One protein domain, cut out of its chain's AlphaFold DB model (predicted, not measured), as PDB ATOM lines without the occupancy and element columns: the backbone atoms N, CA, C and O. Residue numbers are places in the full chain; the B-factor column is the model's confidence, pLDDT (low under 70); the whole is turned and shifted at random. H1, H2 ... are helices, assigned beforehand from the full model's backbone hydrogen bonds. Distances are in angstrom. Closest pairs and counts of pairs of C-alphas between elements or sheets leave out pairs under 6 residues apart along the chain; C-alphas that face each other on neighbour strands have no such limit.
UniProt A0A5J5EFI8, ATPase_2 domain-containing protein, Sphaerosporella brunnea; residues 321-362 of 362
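This is residues 321 to 362 of the 362 residues of the protein "ATPase_2 domain-containing protein" of Sphaerosporella brunnea (UniProt A0A5J5EFI8). Two short helices, H1 and H2, form a splayed helical hairpin, and the longer H3 folds back past it, making the longest axis with its later residues running beyond the hairpin. The three helix centres make a small triangle. The printed part has 42 residues, with three named helices in the order H1, H2, H3 and no named strand. It is all helix and compact, with a radius of gyration of the C-alphas of 9.3 A and spans of 26 by 18 by 17 A.

Find C-alpha 321 at (118.614, -35.306, -19.495); from there H1 runs to residue 327, 9.9 A. H2, residues 332 to 341, covers 14.6 A. H3, residues 346 to 360, covers 21.1 A and ends at C-alpha 360, (117.117, -32.821, 1.417).

Look at Leu 325 and Ala 335, the closest C-alphas of H1 and H2, 6.1 A apart: these helices touch and form a hairpin, at a steep tilt of 43 degrees, opposite ways. H1 and H3 only just touch, with 3 pairs of C-alphas within 8 A; the closest, Leu 325 and Leu 349, are 7.4 A apart. H2 and H3 are close but not clearly touching, with the closest C-alphas, Ile 338 and Met 352, 7.4 A apart. In H1 and H3 every O i to N i+4 pair is within hydrogen-bond range; in H2, 5 of 6.

The C-alphas of Pro 343 and Arg 362 are the two farthest apart, 26.7 A. The printed part has no cut, and both links are tight. Residues 357 to 362 have pLDDT under 70.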
ATOM      1  N   ALA A 321     118.331 -36.032 -20.720       92.38
ATOM      2  CA  ALA A 321     118.614 -35.306 -19.495       92.38
ATOM      3  C   ALA A 321     117.584 -35.621 -18.399       92.38
ATOM      4  O   ALA A 321     117.966 -35.814 -17.245       92.38
ATOM      5  N   LEU A 322     116.296 -35.743 -18.745       91.94
ATOM      6  CA  LEU A 322     115.264 -36.209 -17.814       91.94
ATOM      7  C   LEU A 322     115.548 -37.637 -17.339       91.94
ATOM      8  O   LEU A 322     115.551 -37.877 -16.132       91.94
ATOM      9  N   LYS A 323     115.855 -38.560 -18.259       91.25
ATOM     10  CA  LYS A 323     116.235 -39.943 -17.917       91.25
ATOM     11  C   LYS A 323     117.458 -39.979 -17.003       91.25
ATOM     12  O   LYS A 323     117.456 -40.702 -16.010       91.25
ATOM     13  N   PHE A 324     118.476 -39.172 -17.301       90.31
ATOM     14  CA  PHE A 324     119.674 -39.034 -16.475       90.31
ATOM     15  C   PHE A 324     119.339 -38.591 -15.042       90.31
ATOM     16  O   PHE A 324     119.809 -39.193 -14.080       90.31
ATOM     17  N   LEU A 325     118.495 -37.566 -14.881       89.56
ATOM     18  CA  LEU A 325     118.090 -37.062 -13.563       89.56
ATOM     19  C   LEU A 325     117.217 -38.069 -12.796       89.56
ATOM     20  O   LEU A 325     117.368 -38.213 -11.582       89.56
ATOM     21  N   GLN A 326     116.341 -38.792 -13.493       87.81
ATOM     22  CA  GLN A 326     115.491 -39.830 -12.906       87.81
ATOM     23  C   GLN A 326     116.295 -41.041 -12.418       87.81
ATOM     24  O   GLN A 326     115.984 -41.574 -11.356       87.81
ATOM     25  N   GLN A 327     117.358 -41.435 -13.129       84.75
ATOM     26  CA  GLN A 327     118.304 -42.453 -12.647       84.75
ATOM     27  C   GLN A 327     119.006 -42.027 -11.349       84.75
ATOM     28  O   GLN A 327     119.351 -42.874 -10.533       84.75
ATOM     29  N   GLY A 328     119.174 -40.720 -11.134       79.12
ATOM     30  CA  GLY A 328     119.650 -40.138  -9.877       79.12
ATOM     31  C   GLY A 328     118.565 -39.946  -8.808       79.12
ATOM     32  O   GLY A 328     118.764 -39.146  -7.895       79.12
ATOM     33  N   SER A 329     117.412 -40.615  -8.933       84.00
ATOM     34  CA  SER A 329     116.273 -40.550  -8.001       84.00
ATOM     35  C   SER A 329     115.629 -39.162  -7.848       84.00
ATOM     36  O   SER A 329     114.998 -38.866  -6.831       84.00
ATOM     37  N   ILE A 330     115.749 -38.291  -8.856       85.44
ATOM     38  CA  ILE A 330     115.050 -36.998  -8.880       85.44
ATOM     39  C   ILE A 330     113.682 -37.170  -9.542       85.44
ATOM     40  O   ILE A 330     113.567 -37.695 -10.649       85.44
ATOM     41  N   ASN A 331     112.625 -36.698  -8.874       88.38
ATOM     42  CA  ASN A 331     111.276 -36.752  -9.433       88.38
ATOM     43  C   ASN A 331     111.153 -35.890 -10.708       88.38
ATOM     44  O   ASN A 331     111.867 -34.903 -10.892       88.38
ATOM     45  N   LYS A 332     110.213 -36.245 -11.591       89.94
ATOM     46  CA  LYS A 332     110.062 -35.588 -12.901       89.94
ATOM     47  C   LYS A 332     109.852 -34.069 -12.788       89.94
ATOM     48  O   LYS A 332     110.507 -33.315 -13.496       89.94
ATOM     49  N   ALA A 333     109.013 -33.619 -11.852       88.44
ATOM     50  CA  ALA A 333     108.724 -32.196 -11.659       88.44
ATOM     51  C   ALA A 333     109.974 -31.378 -11.276       88.44
ATOM     52  O   ALA A 333     110.232 -30.326 -11.861       88.44
ATOM     53  N   LYS A 334     110.799 -31.871 -10.339       87.50
ATOM     54  CA  LYS A 334     112.068 -31.217  -9.977       87.50
ATOM     55  C   LYS A 334     113.093 -31.329 -11.104       87.50
ATOM     56  O   LYS A 334     113.873 -30.401 -11.297       87.50
ATOM     57  N   ALA A 335     113.106 -32.436 -11.846       89.25
ATOM     58  CA  ALA A 335     113.998 -32.602 -12.988       89.25
ATOM     59  C   ALA A 335     113.721 -31.540 -14.067       89.25
ATOM     60  O   ALA A 335     114.649 -30.875 -14.522       89.25
ATOM     61  N   GLU A 336     112.452 -31.294 -14.396       91.88
ATOM     62  CA  GLU A 336     112.057 -30.224 -15.320       91.88
ATOM     63  C   GLU A 336     112.457 -28.829 -14.812       91.88
ATOM     64  O   GLU A 336     112.933 -27.998 -15.586       91.88
ATOM     65  N   GLU A 337     112.329 -28.568 -13.507       89.81
ATOM     66  CA  GLU A 337     112.790 -27.314 -12.900       89.81
ATOM     67  C   GLU A 337     114.311 -27.121 -13.057       89.81
ATOM     68  O   GLU A 337     114.774 -26.017 -13.353       89.81
ATOM     69  N   ILE A 338     115.097 -28.191 -12.893       88.88
ATOM     70  CA  ILE A 338     116.556 -28.167 -13.066       88.88
ATOM     71  C   ILE A 338     116.922 -27.881 -14.526       88.88
ATOM     72  O   ILE A 338     117.790 -27.042 -14.781       88.88
ATOM     73  N   LEU A 339     116.244 -28.520 -15.481       91.75
ATOM     74  CA  LEU A 339     116.511 -28.336 -16.911       91.75
ATOM     75  C   LEU A 339     116.161 -26.931 -17.414       91.75
ATOM     76  O   LEU A 339     116.775 -26.459 -18.366       91.75
ATOM     77  N   LYS A 340     115.242 -26.218 -16.749       91.19
ATOM     78  CA  LYS A 340     114.984 -24.792 -17.024       91.19
ATOM     79  C   LYS A 340     116.118 -23.874 -16.549       91.19
ATOM     80  O   LYS A 340     116.246 -22.761 -17.050       91.19
ATOM     81  N   LYS A 341     116.922 -24.308 -15.573       88.38
ATOM     82  CA  LYS A 341     117.939 -23.484 -14.893       88.38
ATOM     83  C   LYS A 341     119.363 -23.705 -15.392       88.38
ATOM     84  O   LYS A 341     120.233 -22.886 -15.103       88.38
ATOM     85  N   CYS A 342     119.636 -24.804 -16.090       85.81
ATOM     86  CA  CYS A 342     120.980 -25.113 -16.563       85.81
ATOM     87  C   CYS A 342     120.966 -25.860 -17.903       85.81
ATOM     88  O   CYS A 342     120.025 -26.600 -18.191       85.81
ATOM     89  N   PRO A 343     122.014 -25.694 -18.729       85.31
ATOM     90  CA  PRO A 343     122.180 -26.507 -19.923       85.31
ATOM     91  C   PRO A 343     122.344 -27.981 -19.536       85.31
ATOM     92  O   PRO A 343     122.968 -28.300 -18.525       85.31
ATOM     93  N   ALA A 344     121.840 -28.884 -20.378       91.94
ATOM     94  CA  ALA A 344     121.836 -30.332 -20.159       91.94
ATOM     95  C   ALA A 344     123.230 -30.989 -20.311       91.94
ATOM     96  O   ALA A 344     123.427 -31.961 -21.046       91.94
ATOM     97  N   ARG A 345     124.251 -30.433 -19.650       91.81
ATOM     98  CA  ARG A 345     125.596 -31.009 -19.550       91.81
ATOM     99  C   ARG A 345     125.622 -31.964 -18.369       91.81
ATOM    100  O   ARG A 345     125.240 -31.587 -17.269       91.81
ATOM    101  N   ILE A 346     126.153 -33.164 -18.574       90.44
ATOM    102  CA  ILE A 346     126.235 -34.203 -17.537       90.44
ATOM    103  C   ILE A 346     126.892 -33.661 -16.259       90.44
ATOM    104  O   ILE A 346     126.389 -33.897 -15.166       90.44
ATOM    105  N   LEU A 347     127.983 -32.899 -16.386       89.38
ATOM    106  CA  LEU A 347     128.669 -32.313 -15.230       89.38
ATOM    107  C   LEU A 347     127.783 -31.321 -14.457       89.38
ATOM    108  O   LEU A 347     127.725 -31.390 -13.231       89.38
ATOM    109  N   ASP A 348     127.082 -30.434 -15.164       90.31
ATOM    110  CA  ASP A 348     126.222 -29.418 -14.549       90.31
ATOM    111  C   ASP A 348     125.020 -30.081 -13.860       90.31
ATOM    112  O   ASP A 348     124.706 -29.763 -12.711       90.31
ATOM    113  N   LEU A 349     124.417 -31.082 -14.512       90.12
ATOM    114  CA  LEU A 349     123.340 -31.889 -13.941       90.12
ATOM    115  C   LEU A 349     123.801 -32.616 -12.670       90.12
ATOM    116  O   LEU A 349     123.127 -32.509 -11.648       90.12
ATOM    117  N   LYS A 350     124.977 -33.265 -12.675       87.94
ATOM    118  CA  LYS A 350     125.539 -33.912 -11.471       87.94
ATOM    119  C   LYS A 350     125.718 -32.927 -10.315       87.94
ATOM    120  O   LYS A 350     125.329 -33.231  -9.188       87.94
ATOM    121  N   ILE A 351     126.266 -31.739 -10.583       87.31
ATOM    122  CA  ILE A 351     126.459 -30.699  -9.561       87.31
ATOM    123  C   ILE A 351     125.110 -30.268  -8.966       87.31
ATOM    124  O   ILE A 351     124.992 -30.112  -7.748       87.31
ATOM    125  N   MET A 352     124.083 -30.097  -9.800       85.69
ATOM    126  CA  MET A 352     122.742 -29.719  -9.345       85.69
ATOM    127  C   MET A 352     122.062 -30.832  -8.538       85.69
ATOM    128  O   MET A 352     121.471 -30.538  -7.495       85.69
ATOM    129  N   CYS A 353     122.203 -32.098  -8.952       81.88
ATOM    130  CA  CYS A 353     121.735 -33.260  -8.191       81.88
ATOM    131  C   CYS A 353     122.347 -33.285  -6.788       81.88
ATOM    132  O   CYS A 353     121.618 -33.336  -5.798       81.88
ATOM    133  N   MET A 354     123.677 -33.178  -6.691       81.88
ATOM    134  CA  MET A 354     124.393 -33.216  -5.412       81.88
ATOM    135  C   MET A 354     123.950 -32.092  -4.470       81.88
ATOM    136  O   MET A 354     123.692 -32.337  -3.292       81.88
ATOM    137  N   LYS A 355     123.790 -30.865  -4.986       80.62
ATOM    138  CA  LYS A 355     123.302 -29.727  -4.191       80.62
ATOM    139  C   LYS A 355     121.899 -29.962  -3.633       80.62
ATOM    140  O   LYS A 355     121.641 -29.612  -2.486       80.62
ATOM    141  N   LYS A 356     120.990 -30.542  -4.421       72.06
ATOM    142  CA  LYS A 356     119.602 -30.784  -4.000       72.06
ATOM    143  C   LYS A 356     119.464 -31.961  -3.041       72.06
ATOM    144  O   LYS A 356     118.674 -31.871  -2.109       72.06
ATOM    145  N   ILE A 357     120.251 -33.019  -3.223       65.25
ATOM    146  CA  ILE A 357     120.299 -34.148  -2.284       65.25
ATOM    147  C   ILE A 357     120.848 -33.678  -0.928       65.25
ATOM    148  O   ILE A 357     120.247 -33.961   0.103       65.25
ATOM    149  N   GLY A 358     121.909 -32.861  -0.920       61.53
ATOM    150  CA  GLY A 358     122.453 -32.277   0.312       61.53
ATOM    151  C   GLY A 358     121.507 -31.298   1.026       61.53
ATOM    152  O   GLY A 358     121.588 -31.155   2.240       61.53
ATOM    153  N   GLN A 359     120.592 -30.654   0.294       55.94
ATOM    154  CA  GLN A 359     119.510 -29.833   0.859       55.94
ATOM    155  C   GLN A 359     118.318 -30.654   1.369       55.94
ATOM    156  O   GLN A 359     117.497 -30.107   2.086       55.94
ATOM    157  N   SER A 360     118.192 -31.924   0.972       48.31
ATOM    158  CA  SER A 360     117.117 -32.821   1.417       48.31
ATOM    159  C   SER A 360     117.512 -33.673   2.631       48.31
ATOM    160  O   SER A 360     116.649 -34.348   3.181       48.31
ATOM    161  N   MET A 361     118.800 -33.687   3.002       41.50
ATOM    162  CA  MET A 361     119.331 -34.356   4.202       41.50
ATOM    163  C   MET A 361     119.603 -33.393   5.374       41.50
ATOM    164  O   MET A 361     120.062 -33.833   6.425       41.50
ATOM    165  N   ARG A 362     119.370 -32.091   5.184       35.53
ATOM    166  CA  ARG A 362     119.291 -31.087   6.254       35.53
ATOM    167  C   ARG A 362     117.836 -30.700   6.418       35.53
ATOM    168  O   ARG A 362     117.465 -30.394   7.567       35.53
TER     169      ARG A 362